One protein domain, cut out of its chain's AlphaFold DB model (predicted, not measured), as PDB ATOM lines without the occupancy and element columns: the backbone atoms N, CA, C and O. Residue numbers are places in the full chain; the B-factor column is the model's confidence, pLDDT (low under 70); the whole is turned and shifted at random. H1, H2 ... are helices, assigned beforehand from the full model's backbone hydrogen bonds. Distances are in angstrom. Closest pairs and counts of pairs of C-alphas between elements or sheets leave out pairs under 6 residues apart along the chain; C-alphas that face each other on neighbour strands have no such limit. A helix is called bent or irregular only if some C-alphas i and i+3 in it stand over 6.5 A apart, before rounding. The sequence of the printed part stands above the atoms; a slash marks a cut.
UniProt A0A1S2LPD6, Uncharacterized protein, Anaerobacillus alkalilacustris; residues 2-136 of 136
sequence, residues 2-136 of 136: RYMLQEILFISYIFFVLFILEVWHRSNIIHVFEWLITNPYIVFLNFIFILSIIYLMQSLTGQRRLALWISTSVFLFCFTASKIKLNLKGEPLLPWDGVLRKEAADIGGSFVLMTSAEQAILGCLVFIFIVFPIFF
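What this domain is: This is residues 2 to 136 of the 136 residues of an uncharacterized protein of Anaerobacillus alkalilacustris (UniProt A0A1S2LPD6). The longest helix, H4, runs with H1 and H7 on two of its sides, H1 the same way and H7 back the other way; H3 crosses slantwise over H1 and H4 on the side away from H7. Short H2 makes the corner between H1 and H3, and H6 crosses the last turns of H4, with little H5 at its start. The 135 printed residues hold seven named helices, H1 to H7 in order along the chain, and no named strand: the class is all helix. The whole is compact, with a radius of gyration of the C-alphas of 15.9 A, and spans 48 by 34 by 28 A.

How they stand to each other: Start from H4, residues 64 to 89, which is a hub together with H1, residues 2 to 26; each touches four helices. They touch at a shallow tilt of 13 degrees, the same way, closest at the C-alphas of His 25 and Lys 83, 5.9 A; H1 uses residues 17 to 25 alone. H7, residues 116 to 135, touches H4 at a shallow tilt of 16 degrees, opposite ways, closest at the C-alphas of Arg 65 and Pro 133, 5.9 A. H7 only just touches H1, with 3 pairs of C-alphas within 8 A, the closest Ile 20 and Leu 125, 7.8 A. H1, H4 and H7 form a bundle, three helices side by side. H3, residues 40 to 61, touches H4 at a steep tilt of 49 degrees, closest at the C-alphas of Gln 58 and Ala 67, 4.8 A. It touches H1 at 61 degrees, also steep, closest at the C-alphas of Leu 18 and Phe 47, 6.9 A. H2, residues 29 to 38, touches H1, closest at the C-alphas of Val 23 and Ile 29, 5.6 A. H6, residues 101 to 113, touches H4 about perpendicular at 87 degrees, closest at the C-alphas of Ile 84 and Ser 110, 7.3 A. H5, residues 95 to 98, only just touches H6, only at the corner, with 3 pairs of C-alphas within 8 A, the closest Gly 98 and Ala 104, 6.8 A. H3 and H7 are apart. Every O i to N i+4 pair is within hydrogen-bond range in H1, H2, H3 and H4; H7 has 13 of 16, H6 has 0 of 9 but 5 of 10 O i to N i+3 pairs, and H5 is too short for an i+4 pair.

Where its parts are: Find C-alpha 64 at (15.155, 0.918, -18.757); from there H4 runs 36.8 A to C-alpha 89. H1 begins at C-alpha 2, (-0.213, -2.024, -14.079), and runs 36.2 A. H3 covers 31.5 A, H6 20.9 A and H2 14.2 A; H5 has four residues. H7 covers 30.0 A, ending at C-alpha 135, (12.046, 3.105, -8.693); it is irregular, but only just, with C-alphas 130 and 133 6.6 A apart.

The domain as a whole: The two C-alphas farthest apart are those of Arg 2 and Lys 102, 51.0 A. The printed part has no cut, and the six links between helices are tight. Residues 37 to 42 and 95 to 102 stand free. Look at the B-factor column: the mean pLDDT of the printed part is 78.3, and 30 residues are under 70, among them 95 to 116.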
ATOM      1  N   ARG A   2      -1.598  -2.226 -14.567       77.25
ATOM      2  CA  ARG A   2      -0.213  -2.024 -14.079       77.25
ATOM      3  C   ARG A   2       0.776  -1.506 -15.142       77.25
ATOM      4  O   ARG A   2       1.514  -0.575 -14.856       77.25
ATOM      5  N   TYR A   3       0.721  -2.035 -16.367       78.88
ATOM      6  CA  TYR A   3       1.569  -1.574 -17.480       78.88
ATOM      7  C   TYR A   3       1.272  -0.132 -17.915       78.88
ATOM      8  O   TYR A   3       2.188   0.661 -18.085       78.88
ATOM      9  N   MET A   4      -0.007   0.246 -18.024       83.06
ATOM     10  CA  MET A   4      -0.381   1.627 -18.361       83.06
ATOM     11  C   MET A   4       0.109   2.619 -17.302       83.06
ATOM     12  O   MET A   4       0.568   3.704 -17.636       83.06
ATOM     13  N   LEU A   5       0.050   2.228 -16.028       84.75
ATOM     14  CA  LEU A   5       0.512   3.053 -14.916       84.75
ATOM     15  C   LEU A   5       2.036   3.270 -14.980       84.75
ATOM     16  O   LEU A   5       2.500   4.382 -14.766       84.75
ATOM     17  N   GLN A   6       2.805   2.243 -15.360       82.88
ATOM     18  CA  GLN A   6       4.255   2.358 -15.562       82.88
ATOM     19  C   GLN A   6       4.624   3.304 -16.712       82.88
ATOM     20  O   GLN A   6       5.543   4.106 -16.561       82.88
ATOM     21  N   GLU A   7       3.899   3.258 -17.830       85.25
ATOM     22  CA  GLU A   7       4.158   4.167 -18.953       85.25
ATOM     23  C   GLU A   7       3.790   5.619 -18.625       85.25
ATOM     24  O   GLU A   7       4.539   6.534 -18.963       85.25
ATOM     25  N   ILE A   8       2.699   5.845 -17.886       87.00
ATOM     26  CA  ILE A   8       2.339   7.185 -17.399       87.00
ATOM     27  C   ILE A   8       3.426   7.735 -16.470       87.00
ATOM     28  O   ILE A   8       3.837   8.883 -16.628       87.00
ATOM     29  N   LEU A   9       3.915   6.918 -15.531       86.31
ATOM     30  CA  LEU A   9       4.995   7.307 -14.621       86.31
ATOM     31  C   LEU A   9       6.291   7.624 -15.375       86.31
ATOM     32  O   LEU A   9       7.021   8.538 -15.004       86.31
ATOM     33  N   PHE A  10       6.585   6.900 -16.449       86.06
ATOM     34  CA  PHE A  10       7.767   7.171 -17.256       86.06
ATOM     35  C   PHE A  10       7.653   8.473 -18.049       86.06
ATOM     36  O   PHE A  10       8.593   9.264 -18.081       86.06
ATOM     37  N   ILE A  11       6.503   8.726 -18.671       88.69
ATOM     38  CA  ILE A  11       6.266   9.976 -19.400       88.69
ATOM     39  C   ILE A  11       6.335  11.168 -18.439       88.69
ATOM     40  O   ILE A  11       6.975  12.173 -18.752       88.69
ATOM     41  N   SER A  12       5.731  11.047 -17.252       87.38
ATOM     42  CA  SER A  12       5.800  12.100 -16.238       87.38
ATOM     43  C   SER A  12       7.226  12.312 -15.729       87.38
ATOM     44  O   SER A  12       7.630  13.457 -15.537       87.38
ATOM     45  N   TYR A  13       8.021  11.245 -15.598       85.75
ATOM     46  CA  TYR A  13       9.441  11.341 -15.269       85.75
ATOM     47  C   TYR A  13      10.222  12.157 -16.305       85.75
ATOM     48  O   TYR A  13      10.989  13.041 -15.936       85.75
ATOM     49  N   ILE A  14      10.006  11.918 -17.600       87.62
ATOM     50  CA  ILE A  14      10.684  12.672 -18.665       87.62
ATOM     51  C   ILE A  14      10.308  14.152 -18.611       87.62
ATOM     52  O   ILE A  14      11.171  15.020 -18.741       87.62
ATOM     53  N   PHE A  15       9.031  14.444 -18.371       87.75
ATOM     54  CA  PHE A  15       8.569  15.818 -18.209       87.75
ATOM     55  C   PHE A  15       9.215  16.491 -16.992       87.75
ATOM     56  O   PHE A  15       9.630  17.648 -17.059       87.75
ATOM     57  N   PHE A  16       9.357  15.748 -15.895       87.12
ATOM     58  CA  PHE A  16      10.027  16.206 -14.685       87.12
ATOM     59  C   PHE A  16      11.521  16.474 -14.913       87.12
ATOM     60  O   PHE A  16      12.026  17.505 -14.475       87.12
ATOM     61  N   VAL A  17      12.214  15.605 -15.659       86.12
ATOM     62  CA  VAL A  17      13.616  15.801 -16.069       86.12
ATOM     63  C   VAL A  17      13.761  17.085 -16.882       86.12
ATOM     64  O   VAL A  17      14.606  17.916 -16.555       86.12
ATOM     65  N   LEU A  18      12.921  17.273 -17.904       89.25
ATOM     66  CA  LEU A  18      12.929  18.474 -18.742       89.25
ATOM     67  C   LEU A  18      12.722  19.737 -17.900       89.25
ATOM     68  O   LEU A  18      13.476  20.698 -18.034       89.25
ATOM     69  N   PHE A  19      11.733  19.721 -17.004       87.19
ATOM     70  CA  PHE A  19      11.430  20.861 -16.144       87.19
ATOM     71  C   PHE A  19      12.604  21.208 -15.223       87.19
ATOM     72  O   PHE A  19      13.003  22.366 -15.135       87.19
ATOM     73  N   ILE A  20      13.200  20.203 -14.579       85.75
ATOM     74  CA  ILE A  20      14.364  20.382 -13.713       85.75
ATOM     75  C   ILE A  20      15.556  20.973 -14.470       85.75
ATOM     76  O   ILE A  20      16.197  21.900 -13.972       85.75
ATOM     77  N   LEU A  21      15.866  20.439 -15.654       86.31
ATOM     78  CA  LEU A  21      16.988  20.915 -16.463       86.31
ATOM     79  C   LEU A  21      16.785  22.378 -16.872       86.31
ATOM     80  O   LEU A  21      17.731  23.165 -16.830       86.31
ATOM     81  N   GLU A  22      15.551  22.770 -17.184       86.25
ATOM     82  CA  GLU A  22      15.238  24.148 -17.555       86.25
ATOM     83  C   GLU A  22      15.277  25.103 -16.353       86.25
ATOM     84  O   GLU A  22      15.791  26.217 -16.468       86.25
ATOM     85  N   VAL A  23      14.809  24.667 -15.175       85.06
ATOM     86  CA  VAL A  23      14.956  25.425 -13.917       85.06
ATOM     87  C   VAL A  23      16.429  25.641 -13.596       85.06
ATOM     88  O   VAL A  23      16.825  26.748 -13.228       85.06
ATOM     89  N   TRP A  24      17.256  24.611 -13.784       83.38
ATOM     90  CA  TRP A  24      18.698  24.718 -13.605       83.38
ATOM     91  C   TRP A  24      19.321  25.737 -14.564       83.38
ATOM     92  O   TRP A  24      20.082  26.605 -14.129       83.38
ATOM     93  N   HIS A  25      18.959  25.658 -15.846       81.12
ATOM     94  CA  HIS A  25      19.487  26.519 -16.899       81.12
ATOM     95  C   HIS A  25      19.082  27.989 -16.726       81.12
ATOM     96  O   HIS A  25      19.931  28.872 -16.814       81.12
ATOM     97  N   ARG A  26      17.801  28.265 -16.444       79.81
ATOM     98  CA  ARG A  26      17.262  29.633 -16.320       79.81
ATOM     99  C   ARG A  26      17.407  30.234 -14.928       79.81
ATOM    100  O   ARG A  26      17.148  31.423 -14.766       79.81
ATOM    101  N   SER A  27      17.783  29.446 -13.918       78.50
ATOM    102  CA  SER A  27      17.927  29.846 -12.505       78.50
ATOM    103  C   SER A  27      16.678  30.442 -11.828       78.50
ATOM    104  O   SER A  27      16.724  30.780 -10.648       78.50
ATOM    105  N   ASN A  28      15.542  30.535 -12.530       80.12
ATOM    106  CA  ASN A  28      14.288  31.081 -12.023       80.12
ATOM    107  C   ASN A  28      13.093  30.293 -12.577       80.12
ATOM    108  O   ASN A  28      12.895  30.209 -13.788       80.12
ATOM    109  N   ILE A  29      12.273  29.765 -11.669       83.75
ATOM    110  CA  ILE A  29      11.081  28.968 -11.977       83.75
ATOM    111  C   ILE A  29      10.042  29.775 -12.770       83.75
ATOM    112  O   ILE A  29       9.402  29.226 -13.664       83.75
ATOM    113  N   ILE A  30       9.896  31.077 -12.497       86.25
ATOM    114  CA  ILE A  30       8.913  31.939 -13.176       86.25
ATOM    115  C   ILE A  30       9.213  31.994 -14.676       86.25
ATOM    116  O   ILE A  30       8.327  31.755 -15.493       86.25
ATOM    117  N   HIS A  31      10.482  32.187 -15.043       83.94
ATOM    118  CA  HIS A  31      10.902  32.211 -16.445       83.94
ATOM    119  C   HIS A  31      10.750  30.854 -17.145       83.94
ATOM    120  O   HIS A  31      10.574  30.814 -18.361       83.94
ATOM    121  N   VAL A  32      10.794  29.739 -16.407       86.31
ATOM    122  CA  VAL A  32      10.492  28.413 -16.971       86.31
ATOM    123  C   VAL A  32       9.012  28.304 -17.325       86.31
ATOM    124  O   VAL A  32       8.687  27.836 -18.412       86.31
ATOM    125  N   PHE A  33       8.114  28.769 -16.453       87.94
ATOM    126  CA  PHE A  33       6.677  28.776 -16.744       87.94
ATOM    127  C   PHE A  33       6.322  29.727 -17.889       87.94
ATOM    128  O   PHE A  33       5.561  29.347 -18.778       87.94
ATOM    129  N   GLU A  34       6.912  30.923 -17.924       88.69
ATOM    130  CA  GLU A  34       6.768  31.844 -19.057       88.69
ATOM    131  C   GLU A  34       7.236  31.194 -20.362       88.69
ATOM    132  O   GLU A  34       6.529  31.252 -21.369       88.69
ATOM    133  N   TRP A  35       8.391  30.524 -20.350       87.75
ATOM    134  CA  TRP A  35       8.906  29.809 -21.516       87.75
ATOM    135  C   TRP A  35       7.975  28.675 -21.955       87.75
ATOM    136  O   TRP A  35       7.719  28.535 -23.151       87.75
ATOM    137  N   LEU A  36       7.432  27.917 -21.001       89.75
ATOM    138  CA  LEU A  36       6.529  26.799 -21.263       89.75
ATOM    139  C   LEU A  36       5.237  27.254 -21.959       89.75
ATOM    140  O   LEU A  36       4.752  26.572 -22.859       89.75
ATOM    141  N   ILE A  37       4.714  28.424 -21.577       90.12
ATOM    142  CA  ILE A  37       3.513  29.024 -22.175       90.12
ATOM    143  C   ILE A  37       3.834  29.698 -23.514       90.12
ATOM    144  O   ILE A  37       3.069  29.574 -24.468       90.12
ATOM    145  N   THR A  38       4.963  30.404 -23.599       91.25
ATOM    146  CA  THR A  38       5.327  31.202 -24.781       91.25
ATOM    147  C   THR A  38       5.819  30.333 -25.939       91.25
ATOM    148  O   THR A  38       5.592  30.664 -27.099       91.25
ATOM    149  N   ASN A  39       6.484  29.207 -25.649       91.06
ATOM    150  CA  ASN A  39       7.147  28.368 -26.650       91.06
ATOM    151  C   ASN A  39       6.738  26.884 -26.566       91.06
ATOM    152  O   ASN A  39       7.608  26.012 -26.468       91.06
ATOM    153  N   PRO A  40       5.439  26.549 -26.663       89.69
ATOM    154  CA  PRO A  40       4.961  25.176 -26.478       89.69
ATOM    155  C   PRO A  40       5.552  24.200 -27.505       89.69
ATOM    156  O   PRO A  40       5.840  23.048 -27.182       89.69
ATOM    157  N   TYR A  41       5.808  24.663 -28.732       90.12
ATOM    158  CA  TYR A  41       6.440  23.852 -29.775       90.12
ATOM    159  C   TYR A  41       7.878  23.457 -29.418       90.12
ATOM    160  O   TYR A  41       8.274  22.317 -29.643       90.12
ATOM    161  N   ILE A  42       8.650  24.371 -28.822       89.06
ATOM    162  CA  ILE A  42      10.035  24.099 -28.413       89.06
ATOM    163  C   ILE A  42      10.047  23.136 -27.223       89.06
ATOM    164  O   ILE A  42      10.844  22.202 -27.203       89.06
ATOM    165  N   VAL A  43       9.121  23.299 -26.271       89.25
ATOM    166  CA  VAL A  43       8.940  22.360 -25.150       89.25
ATOM    167  C   VAL A  43       8.671  20.950 -25.675       89.25
ATOM    168  O   VAL A  43       9.306  19.992 -25.238       89.25
ATOM    169  N   PHE A  44       7.763  20.823 -26.644       89.81
ATOM    170  CA  PHE A  44       7.411  19.540 -27.242       89.81
ATOM    171  C   PHE A  44       8.584  18.899 -27.996       89.81
ATOM    172  O   PHE A  44       8.830  17.703 -27.848       89.81
ATOM    173  N   LEU A  45       9.352  19.688 -28.752       91.69
ATOM    174  CA  LEU A  45      10.556  19.203 -29.429       91.69
ATOM    175  C   LEU A  45      11.629  18.747 -28.434       91.69
ATOM    176  O   LEU A  45      12.196  17.671 -28.613       91.69
ATOM    177  N   ASN A  46      11.862  19.507 -27.363       91.19
ATOM    178  CA  ASN A  46      12.789  19.120 -26.298       91.19
ATOM    179  C   ASN A  46      12.332  17.834 -25.599       91.19
ATOM    180  O   ASN A  46      13.148  16.959 -25.314       91.19
ATOM    181  N   PHE A  47      11.026  17.686 -25.373       91.50
ATOM    182  CA  PHE A  47      10.453  16.466 -24.819       91.50
ATOM    183  C   PHE A  47      10.703  15.259 -25.735       91.50
ATOM    184  O   PHE A  47      11.211  14.240 -25.267       91.50
ATOM    185  N   ILE A  48      10.414  15.379 -27.038       93.00
ATOM    186  CA  ILE A  48      10.692  14.318 -28.020       93.00
ATOM    187  C   ILE A  48      12.184  14.000 -28.056       93.00
ATOM    188  O   ILE A  48      12.552  12.832 -28.059       93.00
ATOM    189  N   PHE A  49      13.047  15.011 -28.050       91.62
ATOM    190  CA  PHE A  49      14.491  14.819 -28.100       91.62
ATOM    191  C   PHE A  49      15.008  14.008 -26.902       91.62
ATOM    192  O   PHE A  49      15.724  13.020 -27.083       91.62
ATOM    193  N   ILE A  50      14.591  14.371 -25.684       91.12
ATOM    194  CA  ILE A  50      14.939  13.631 -24.464       91.12
ATOM    195  C   ILE A  50      14.395  12.199 -24.536       91.12
ATOM    196  O   ILE A  50      15.132  11.245 -24.281       91.12
ATOM    197  N   LEU A  51      13.132  12.041 -24.938       92.00
ATOM    198  CA  LEU A  51      12.481  10.742 -25.116       92.00
ATOM    199  C   LEU A  51      13.262   9.853 -26.103       92.00
ATOM    200  O   LEU A  51      13.538   8.692 -25.800       92.00
ATOM    201  N   SER A  52      13.660  10.391 -27.258       91.75
ATOM    202  CA  SER A  52      14.422   9.670 -28.282       91.75
ATOM    203  C   SER A  52      15.775   9.191 -27.763       91.75
ATOM    204  O   SER A  52      16.141   8.042 -27.996       91.75
ATOM    205  N   ILE A  53      16.502  10.031 -27.021       91.44
ATOM    206  CA  ILE A  53      17.791   9.649 -26.427       91.44
ATOM    207  C   ILE A  53      17.607   8.556 -25.375       91.44
ATOM    208  O   ILE A  53      18.385   7.603 -25.348       91.44
ATOM    209  N   ILE A  54      16.578   8.652 -24.530       90.38
ATOM    210  CA  ILE A  54      16.291   7.623 -23.524       90.38
ATOM    211  C   ILE A  54      15.982   6.284 -24.199       90.38
ATOM    212  O   ILE A  54      16.559   5.269 -23.806       90.38
ATOM    213  N   TYR A  55      15.131   6.260 -25.230       90.81
ATOM    214  CA  TYR A  55      14.830   5.025 -25.960       90.81
ATOM    215  C   TYR A  55      16.046   4.463 -26.695       90.81
ATOM    216  O   TYR A  55      16.243   3.248 -26.699       90.81
ATOM    217  N   LEU A  56      16.896   5.322 -27.262       92.06
ATOM    218  CA  LEU A  56      18.159   4.903 -27.866       92.06
ATOM    219  C   LEU A  56      19.056   4.229 -26.818       92.06
ATOM    220  O   LEU A  56      19.526   3.114 -27.034       92.06
ATOM    221  N   MET A  57      19.233   4.846 -25.648       89.44
ATOM    222  CA  MET A  57      20.019   4.264 -24.554       89.44
ATOM    223  C   MET A  57      19.393   2.978 -24.009       89.44
ATOM    224  O   MET A  57      20.109   2.043 -23.646       89.44
ATOM    225  N   GLN A  58      18.064   2.884 -23.989       89.62
ATOM    226  CA  GLN A  58      17.348   1.669 -23.607       89.62
ATOM    227  C   GLN A  58      17.581   0.544 -24.614       89.62
ATOM    228  O   GLN A  58      17.796  -0.594 -24.203       89.62
ATOM    229  N   SER A  59      17.611   0.857 -25.909       91.00
ATOM    230  CA  SER A  59      17.950  -0.111 -26.952       91.00
ATOM    231  C   SER A  59      19.386  -0.625 -26.827       91.00
ATOM    232  O   SER A  59      19.633  -1.783 -27.146       91.00
ATOM    233  N   LEU A  60      20.329   0.210 -26.377       90.81
ATOM    234  CA  LEU A  60      21.734  -0.179 -26.210       90.81
ATOM    235  C   LEU A  60      21.986  -0.988 -24.931       90.81
ATOM    236  O   LEU A  60      22.786  -1.918 -24.932       90.81
ATOM    237  N   THR A  61      21.327  -0.630 -23.830       90.12
ATOM    238  CA  THR A  61      21.562  -1.244 -22.510       90.12
ATOM    239  C   THR A  61      20.643  -2.427 -22.215       90.12
ATOM    240  O   THR A  61      20.921  -3.206 -21.306       90.12
ATOM    241  N   GLY A  62      19.519  -2.546 -22.927       84.88
ATOM    242  CA  GLY A  62      18.488  -3.558 -22.683       84.88
ATOM    243  C   GLY A  62      17.711  -3.370 -21.372       84.88
ATOM    244  O   GLY A  62      16.767  -4.111 -21.111       84.88
ATOM    245  N   GLN A  63      18.069  -2.379 -20.547       85.31
ATOM    246  CA  GLN A  63      17.467  -2.127 -19.239       85.31
ATOM    247  C   GLN A  63      17.043  -0.663 -19.116       85.31
ATOM    248  O   GLN A  63      17.872   0.247 -19.150       85.31
ATOM    249  N   ARG A  64      15.741  -0.431 -18.896       84.19
ATOM    250  CA  ARG A  64      15.155   0.918 -18.757       84.19
ATOM    251  C   ARG A  64      15.846   1.734 -17.661       84.19
ATOM    252  O   ARG A  64      16.166   2.899 -17.873       84.19
ATOM    253  N   ARG A  65      16.148   1.105 -16.523       84.62
ATOM    254  CA  ARG A  65      16.809   1.746 -15.380       84.62
ATOM    255  C   ARG A  65      18.192   2.309 -15.719       84.62
ATOM    256  O   ARG A  65      18.477   3.460 -15.399       84.62
ATOM    257  N   LEU A  66      19.035   1.518 -16.384       84.12
ATOM    258  CA  LEU A  66      20.379   1.952 -16.781       84.12
ATOM    259  C   LEU A  66      20.319   3.052 -17.842       84.12
ATOM    260  O   LEU A  66      21.058   4.030 -17.758       84.12
ATOM    261  N   ALA A  67      19.395   2.935 -18.797       87.38
ATOM    262  CA  ALA A  67      19.175   3.960 -19.808       87.38
ATOM    263  C   ALA A  67      18.803   5.314 -19.196       87.38
ATOM    264  O   ALA A  67      19.352   6.339 -19.597       87.38
ATOM    265  N   LEU A  68      17.917   5.318 -18.196       86.44
ATOM    266  CA  LEU A  68      17.544   6.526 -17.459       86.44
ATOM    267  C   LEU A  68      18.737   7.124 -16.704       86.44
ATOM    268  O   LEU A  68      18.973   8.322 -16.810       86.44
ATOM    269  N   TRP A  69      19.531   6.303 -16.014       85.38
ATOM    270  CA  TRP A  69      20.748   6.764 -15.330       85.38
ATOM    271  C   TRP A  69      21.742   7.438 -16.275       85.38
ATOM    272  O   TRP A  69      22.209   8.547 -16.011       85.38
ATOM    273  N   ILE A  70      22.065   6.769 -17.381       85.62
ATOM    274  CA  ILE A  70      23.078   7.239 -18.328       85.62
ATOM    275  C   ILE A  70      22.593   8.521 -19.006       85.62
ATOM    276  O   ILE A  70      23.295   9.529 -18.995       85.62
ATOM    277  N   SER A  71      21.377   8.498 -19.553       86.62
ATOM    278  CA  SER A  71      20.798   9.638 -20.270       86.62
ATOM    279  C   SER A  71      20.693  10.886 -19.390       86.62
ATOM    280  O   SER A  71      21.154  11.952 -19.788       86.62
ATOM    281  N   THR A  72      20.169  10.763 -18.168       84.38
ATOM    282  CA  THR A  72      20.029  11.909 -17.256       84.38
ATOM    283  C   THR A  72      21.360  12.461 -16.776       84.38
ATOM    284  O   THR A  72      21.511  13.679 -16.736       84.38
ATOM    285  N   SER A  73      22.349  11.605 -16.508       82.94
ATOM    286  CA  SER A  73      23.710  12.045 -16.173       82.94
ATOM    287  C   SER A  73      24.342  12.842 -17.318       82.94
ATOM    288  O   SER A  73      24.922  13.904 -17.091       82.94
ATOM    289  N   VAL A  74      24.181  12.367 -18.558       85.94
ATOM    290  CA  VAL A  74      24.664  13.067 -19.757       85.94
ATOM    291  C   VAL A  74      23.954  14.411 -19.923       85.94
ATOM    292  O   VAL A  74      24.618  15.422 -20.147       85.94
ATOM    293  N   PHE A  75      22.629  14.465 -19.761       86.50
ATOM    294  CA  PHE A  75      21.890  15.725 -19.857       86.50
ATOM    295  C   PHE A  75      22.303  16.730 -18.788       86.50
ATOM    296  O   PHE A  75      22.546  17.887 -19.118       86.50
ATOM    297  N   LEU A  76      22.441  16.295 -17.534       83.25
ATOM    298  CA  LEU A  76      22.916  17.139 -16.438       83.25
ATOM    299  C   LEU A  76      24.286  17.740 -16.745       83.25
ATOM    300  O   LEU A  76      24.492  18.939 -16.552       83.25
ATOM    301  N   PHE A  77      25.212  16.912 -17.234       82.12
ATOM    302  CA  PHE A  77      26.551  17.352 -17.598       82.12
ATOM    303  C   PHE A  77      26.503  18.397 -18.718       82.12
ATOM    304  O   PHE A  77      27.052  19.486 -18.560       82.12
ATOM    305  N   CYS A  78      25.785  18.114 -19.809       81.56
ATOM    306  CA  CYS A  78      25.659  19.030 -20.942       81.56
ATOM    307  C   CYS A  78      24.991  20.358 -20.556       81.56
ATOM    308  O   CYS A  78      25.494  21.422 -20.911       81.56
ATOM    309  N   PHE A  79      23.893  20.321 -19.796       81.00
ATOM    310  CA  PHE A  79      23.192  21.528 -19.343       81.00
ATOM    311  C   PHE A  79      24.044  22.363 -18.388       81.00
ATOM    312  O   PHE A  79      24.059  23.589 -18.481       81.00
ATOM    313  N   THR A  80      24.789  21.710 -17.496       78.12
ATOM    314  CA  THR A  80      25.709  22.394 -16.583       78.12
ATOM    315  C   THR A  80      26.859  23.041 -17.342       78.12
ATOM    316  O   THR A  80      27.127  24.223 -17.139       78.12
ATOM    317  N   ALA A  81      27.492  22.308 -18.258       74.69
ATOM    318  CA  ALA A  81      28.554  22.846 -19.099       74.69
ATOM    319  C   ALA A  81      28.050  24.025 -19.950       74.69
ATOM    320  O   ALA A  81      28.722  25.051 -20.034       74.69
ATOM    321  N   SER A  82      26.836  23.927 -20.505       77.75
ATOM    322  CA  SER A  82      26.208  25.015 -21.264       77.75
ATOM    323  C   SER A  82      25.919  26.241 -20.405       77.75
ATOM    324  O   SER A  82      26.217  27.354 -20.827       77.75
ATOM    325  N   LYS A  83      25.400  26.066 -19.185       76.25
ATOM    326  CA  LYS A  83      25.154  27.179 -18.258       76.25
ATOM    327  C   LYS A  83      26.453  27.888 -17.869       76.25
ATOM    328  O   LYS A  83      26.514  29.113 -17.893       76.25
ATOM    329  N   ILE A  84      27.499  27.128 -17.543       74.19
ATOM    330  CA  ILE A  84      28.818  27.688 -17.224       74.19
ATOM    331  C   ILE A  84      29.360  28.470 -18.430       74.19
ATOM    332  O   ILE A  84      29.803  29.606 -18.270       74.19
ATOM    333  N   LYS A  85      29.268  27.910 -19.644       71.06
ATOM    334  CA  LYS A  85      29.732  28.585 -20.865       71.06
ATOM    335  C   LYS A  85      28.949  29.873 -21.148       71.06
ATOM    336  O   LYS A  85      29.566  30.898 -21.432       71.06
ATOM    337  N   LEU A  86      27.625  29.853 -20.977       73.56
ATOM    338  CA  LEU A  86      26.774  31.040 -21.107       73.56
ATOM    339  C   LEU A  86      27.175  32.142 -20.127       73.56
ATOM    340  O   LEU A  86      27.268  33.298 -20.525       73.56
ATOM    341  N   ASN A  87      27.469  31.791 -18.875       69.38
ATOM    342  CA  ASN A  87      27.880  32.766 -17.867       69.38
ATOM    343  C   ASN A  87      29.255  33.391 -18.161       69.38
ATOM    344  O   ASN A  87      29.485  34.542 -17.801       69.38
ATOM    345  N   LEU A  88      30.168  32.651 -18.800       68.31
ATOM    346  CA  LEU A  88      31.530  33.118 -19.090       68.31
ATOM    347  C   LEU A  88      31.652  33.867 -20.420       68.31
ATOM    348  O   LEU A  88      32.359  34.867 -20.500       68.31
ATOM    349  N   LYS A  89      31.014  33.353 -21.477       65.75
ATOM    350  CA  LYS A  89      31.193  33.820 -22.862       65.75
ATOM    351  C   LYS A  89      29.923  34.380 -23.502       65.75
ATOM    352  O   LYS A  89      30.000  34.939 -24.590       65.75
ATOM    353  N   GLY A  90      28.760  34.233 -22.863       69.38
ATOM    354  CA  GLY A  90      27.475  34.657 -23.426       69.38
ATOM    355  C   GLY A  90      26.936  33.751 -24.538       69.38
ATOM    356  O   GLY A  90      25.916  34.077 -25.138       69.38
ATOM    357  N   GLU A  91      27.583  32.613 -24.809       71.44
ATOM    358  CA  GLU A  91      27.171  31.644 -25.831       71.44
ATOM    359  C   GLU A  91      26.902  30.248 -25.232       71.44
ATOM    360  O   GLU A  91      27.592  29.837 -24.291       71.44
ATOM    361  N   PRO A  92      25.896  29.512 -25.742       69.75
ATOM    362  CA  PRO A  92      25.607  28.148 -25.304       69.75
ATOM    363  C   PRO A  92      26.675  27.160 -25.780       69.75
ATOM    364  O   PRO A  92      27.482  27.461 -26.658       69.75
ATOM    365  N   LEU A  93      26.663  25.953 -25.210       68.19
ATOM    366  CA  LEU A  93      27.553  24.884 -25.654       68.19
ATOM    367  C   LEU A  93      27.176  24.437 -27.074       68.19
ATOM    368  O   LEU A  93      26.049  24.001 -27.319       68.19
ATOM    369  N   LEU A  94      28.127  24.513 -27.996       73.25
ATOM    370  CA  LEU A  94      27.955  24.137 -29.392       73.25
ATOM    371  C   LEU A  94      28.624  22.780 -29.662       73.25
ATOM    372  O   LEU A  94      29.648  22.458 -29.053       73.25
ATOM    373  N   PRO A  95      28.107  21.964 -30.600       62.72
ATOM    374  CA  PRO A  95      28.641  20.621 -30.852       62.72
ATOM    375  C   PRO A  95      30.129  20.601 -31.240       62.72
ATOM    376  O   PRO A  95      30.840  19.643 -30.940       62.72
ATOM    377  N   TRP A  96      30.614  21.657 -31.897       69.88
ATOM    378  CA  TRP A  96      32.013  21.789 -32.313       69.88
ATOM    379  C   TRP A  96      32.954  22.252 -31.194       69.88
ATOM    380  O   TRP A  96      34.169  22.113 -31.341       69.88
ATOM    381  N   ASP A  97      32.435  22.715 -30.053       64.94
ATOM    382  CA  ASP A  97      33.270  23.097 -28.906       64.94
ATOM    383  C   ASP A  97      34.032  21.900 -28.328       64.94
ATOM    384  O   ASP A  97      35.165  22.036 -27.875       64.94
ATOM    385  N   GLY A  98      33.453  20.696 -28.406       60.50
ATOM    386  CA  GLY A  98      34.138  19.461 -28.013       60.50
ATOM    387  C   GLY A  98      35.305  19.090 -28.939       60.50
ATOM    388  O   GLY A  98      36.248  18.420 -28.517       60.50
ATOM    389  N   VAL A  99      35.268  19.550 -30.194       64.12
ATOM    390  CA  VAL A  99      36.331  19.338 -31.190       64.12
ATOM    391  C   VAL A  99      37.454  20.368 -31.000       64.12
ATOM    392  O   VAL A  99      38.635  20.052 -31.155       64.12
ATOM    393  N   LEU A 100      37.109  21.584 -30.570       58.97
ATOM    394  CA  LEU A 100      38.036  22.670 -30.247       58.97
ATOM    395  C   LEU A 100      38.589  22.515 -28.816       58.97
ATOM    396  O   LEU A 100      38.314  23.304 -27.916       58.97
ATOM    397  N   ARG A 101      39.446  21.500 -28.615       54.81
ATOM    398  CA  ARG A 101      40.103  21.119 -27.337       54.81
ATOM    399  C   ARG A 101      40.695  22.255 -26.484       54.81
ATOM    400  O   ARG A 101      40.951  22.036 -25.304       54.81
ATOM    401  N   LYS A 102      40.964  23.432 -27.056       54.38
ATOM    402  CA  LYS A 102      41.561  24.567 -26.338       54.38
ATOM    403  C   LYS A 102      40.564  25.346 -25.475       54.38
ATOM    404  O   LYS A 102      41.002  25.977 -24.526       54.38
ATOM    405  N   GLU A 103      39.259  25.276 -25.751       53.06
ATOM    406  CA  GLU A 103      38.258  26.014 -24.964       53.06
ATOM    407  C   GLU A 103      37.673  25.191 -23.814       53.06
ATOM    408  O   GLU A 103      37.415  25.716 -22.734       53.06
ATOM    409  N   ALA A 104      37.519  23.881 -24.014       46.41
ATOM    410  CA  ALA A 104      36.975  22.981 -23.000       46.41
ATOM    411  C   ALA A 104      37.895  22.813 -21.771       46.41
ATOM    412  O   ALA A 104      37.413  22.504 -20.683       46.41
ATOM    413  N   ALA A 105      39.208  23.033 -21.925       46.16
ATOM    414  CA  ALA A 105      40.183  22.922 -20.836       46.16
ATOM    415  C   ALA A 105      40.042  24.034 -19.778       46.16
ATOM    416  O   ALA A 105      40.334  23.796 -18.609       46.16
ATOM    417  N   ASP A 106      39.541  25.212 -20.162       52.19
ATOM    418  CA  ASP A 106      39.346  26.350 -19.249       52.19
ATOM    419  C   ASP A 106      38.052  26.215 -18.417       52.19
ATOM    420  O   ASP A 106      37.900  26.785 -17.337       52.19
ATOM    421  N   ILE A 107      37.128  25.352 -18.862       52.41
ATOM    422  CA  ILE A 107      35.885  25.053 -18.135       52.41
ATOM    423  C   ILE A 107      36.197  24.344 -16.803       52.41
ATOM    424  O   ILE A 107      35.518  24.575 -15.801       52.41
ATOM    425  N   GLY A 108      37.272  23.548 -16.746       50.09
ATOM    426  CA  GLY A 108      37.714  22.868 -15.524       50.09
ATOM    427  C   GLY A 108      38.041  23.822 -14.365       50.09
ATOM    428  O   GLY A 108      37.771  23.485 -13.215       50.09
ATOM    429  N   GLY A 109      38.543  25.030 -14.657       46.81
ATOM    430  CA  GLY A 109      38.811  26.070 -13.652       46.81
ATOM    431  C   GLY A 109      37.568  26.855 -13.220       46.81
ATOM    432  O   GLY A 109      37.533  27.436 -12.138       46.81
ATOM    433  N   SER A 110      36.512  26.837 -14.032       51.41
ATOM    434  CA  SER A 110      35.310  27.652 -13.821       51.41
ATOM    435  C   SER A 110      34.236  27.029 -12.920       51.41
ATOM    436  O   SER A 110      33.312  27.729 -12.509       51.41
ATOM    437  N   PHE A 111      34.389  25.768 -12.494       52.22
ATOM    438  CA  PHE A 111      33.584  25.211 -11.392       52.22
ATOM    439  C   PHE A 111      33.768  25.987 -10.073       52.22
ATOM    440  O   PHE A 111      32.891  25.960  -9.210       52.22
ATOM    441  N   VAL A 112      34.874  26.728  -9.938       52.56
ATOM    442  CA  VAL A 112      35.172  27.601  -8.790       52.56
ATOM    443  C   VAL A 112      34.306  28.872  -8.780       52.56
ATOM    444  O   VAL A 112      34.131  29.480  -7.730       52.56
ATOM    445  N   LEU A 113      33.721  29.262  -9.921       56.41
ATOM    446  CA  LEU A 113      32.881  30.463 -10.043       56.41
ATOM    447  C   LEU A 113      31.405  30.222  -9.691       56.41
ATOM    448  O   LEU A 113      30.638  31.179  -9.619       56.41
ATOM    449  N   MET A 114      30.995  28.968  -9.468       62.47
ATOM    450  CA  MET A 114      29.638  28.679  -9.006       62.47
ATOM    451  C   MET A 114      29.431  29.207  -7.590       62.47
ATOM    452  O   MET A 114      30.214  28.925  -6.681       62.47
ATOM    453  N   THR A 115      28.329  29.922  -7.387       68.25
ATOM    454  CA  THR A 115      27.932  30.356  -6.045       68.25
ATOM    455  C   THR A 115      27.567  29.150  -5.172       68.25
ATOM    456  O   THR A 115      27.148  28.101  -5.669       68.25
ATOM    457  N   SER A 116      27.677  29.285  -3.847       67.81
ATOM    458  CA  SER A 116      27.328  28.210  -2.900       67.81
ATOM    459  C   SER A 116      25.883  27.713  -3.060       67.81
ATOM    460  O   SER A 116      25.610  26.526  -2.882       67.81
ATOM    461  N   ALA A 117      24.963  28.596  -3.461       70.19
ATOM    462  CA  ALA A 117      23.580  28.246  -3.770       70.19
ATOM    463  C   ALA A 117      23.462  27.367  -5.028       70.19
ATOM    464  O   ALA A 117      22.719  26.385  -5.032       70.19
ATOM    465  N   GLU A 118      24.218  27.668  -6.085       71.25
ATOM    466  CA  GLU A 118      24.217  26.872  -7.318       71.25
ATOM    467  C   GLU A 118      24.833  25.489  -7.115       71.25
ATOM    468  O   GLU A 118      24.317  24.507  -7.648       71.25
ATOM    469  N   GLN A 119      25.880  25.390  -6.293       71.88
ATOM    470  CA  GLN A 119      26.475  24.107  -5.914       71.88
ATOM    471  C   GLN A 119      25.486  23.232  -5.130       71.88
ATOM    472  O   GLN A 119      25.375  22.036  -5.402       71.88
ATOM    473  N   ALA A 120      24.722  23.822  -4.203       70.44
ATOM    474  CA  ALA A 120      23.693  23.107  -3.450       70.44
ATOM    475  C   ALA A 120      22.560  22.599  -4.358       70.44
ATOM    476  O   ALA A 120      22.132  21.451  -4.231       70.44
ATOM    477  N   ILE A 121      22.109  23.420  -5.314       75.69
ATOM    478  CA  ILE A 121      21.085  23.021  -6.287       75.69
ATOM    479  C   ILE A 121      21.607  21.882  -7.166       75.69
ATOM    480  O   ILE A 121      20.929  20.865  -7.282       75.69
ATOM    481  N   LEU A 122      22.818  21.992  -7.722       76.12
ATOM    482  CA  LEU A 122      23.410  20.930  -8.539       76.12
ATOM    483  C   LEU A 122      23.557  19.623  -7.750       76.12
ATOM    484  O   LEU A 122      23.224  18.561  -8.271       76.12
ATOM    485  N   GLY A 123      23.973  19.692  -6.481       73.69
ATOM    486  CA  GLY A 123      24.031  18.534  -5.587       73.69
ATOM    487  C   GLY A 123      22.667  17.863  -5.393       73.69
ATOM    488  O   GLY A 123      22.554  16.645  -5.536       73.69
ATOM    489  N   CYS A 124      21.612  18.648  -5.147       77.06
ATOM    490  CA  CYS A 124      20.241  18.139  -5.059       77.06
ATOM    491  C   CYS A 124      19.772  17.502  -6.373       77.06
ATOM    492  O   CYS A 124      19.145  16.445  -6.345       77.06
ATOM    493  N   LEU A 125      20.093  18.105  -7.521       78.62
ATOM    494  CA  LEU A 125      19.738  17.548  -8.825       78.62
ATOM    495  C   LEU A 125      20.422  16.207  -9.054       78.62
ATOM    496  O   LEU A 125      19.747  15.228  -9.360       78.62
ATOM    497  N   VAL A 126      21.735  16.135  -8.841       77.12
ATOM    498  CA  VAL A 126      22.498  14.887  -8.954       77.12
ATOM    499  C   VAL A 126      21.912  13.813  -8.034       77.12
ATOM    500  O   VAL A 126      21.702  12.686  -8.475       77.12
ATOM    501  N   PHE A 127      21.559  14.158  -6.792       76.06
ATOM    502  CA  PHE A 127      20.924  13.221  -5.866       76.06
ATOM    503  C   PHE A 127      19.574  12.707  -6.384       76.06
ATOM    504  O   PHE A 127      19.338  11.499  -6.394       76.06
ATOM    505  N   ILE A 128      18.704  13.595  -6.873       77.38
ATOM    506  CA  ILE A 128      17.408  13.217  -7.452       77.38
ATOM    507  C   ILE A 128      17.616  12.311  -8.670       77.38
ATOM    508  O   ILE A 128      16.987  11.262  -8.762       77.38
ATOM    509  N   PHE A 129      18.525  12.653  -9.580       74.19
ATOM    510  CA  PHE A 129      18.754  11.862 -10.789       74.19
ATOM    511  C   PHE A 129      19.414  10.505 -10.520       74.19
ATOM    512  O   PHE A 129      19.179   9.568 -11.276       74.19
ATOM    513  N   ILE A 130      20.160  10.357  -9.425       73.31
ATOM    514  CA  ILE A 130      20.693   9.066  -8.969       73.31
ATOM    515  C   ILE A 130      19.591   8.223  -8.310       73.31
ATOM    516  O   ILE A 130      19.446   7.035  -8.598       73.31
ATOM    517  N   VAL A 131      18.798   8.820  -7.422       72.94
ATOM    518  CA  VAL A 131      17.846   8.081  -6.579       72.94
ATOM    519  C   VAL A 131      16.558   7.739  -7.325       72.94
ATOM    520  O   VAL A 131      16.036   6.635  -7.197       72.94
ATOM    521  N   PHE A 132      16.030   8.654  -8.130       71.38
ATOM    522  CA  PHE A 132      14.693   8.522  -8.709       71.38
ATOM    523  C   PHE A 132      14.545   7.395  -9.751       71.38
ATOM    524  O   PHE A 132      13.525   6.702  -9.731       71.38
ATOM    525  N   PRO A 133      15.534   7.104 -10.618       73.56
ATOM    526  CA  PRO A 133      15.429   5.974 -11.537       73.56
ATOM    527  C   PRO A 133      15.523   4.603 -10.852       73.56
ATOM    528  O   PRO A 133      15.306   3.596 -11.509       73.56
ATOM    529  N   ILE A 134      15.871   4.528  -9.558       71.50
ATOM    530  CA  ILE A 134      15.891   3.260  -8.804       71.50
ATOM    531  C   ILE A 134      14.480   2.660  -8.698       71.50
ATOM    532  O   ILE A 134      14.339   1.448  -8.553       71.50
ATOM    533  N   PHE A 135      13.448   3.500  -8.800       66.38
ATOM    534  CA  PHE A 135      12.046   3.105  -8.693       66.38
ATOM    535  C   PHE A 135      11.426   2.609 -10.018       66.38
ATOM    536  O   PHE A 135      10.241   2.266 -10.024       66.38
ATOM    537  N   PHE A 136      12.203   2.553 -11.110       65.44
ATOM    538  CA  PHE A 136      11.805   2.062 -12.441       65.44
ATOM    539  C   PHE A 136      12.594   0.815 -12.852       65.44
ATOM    540  O   PHE A 136      11.993  -0.030 -13.554       65.44
TER     541      PHE A 136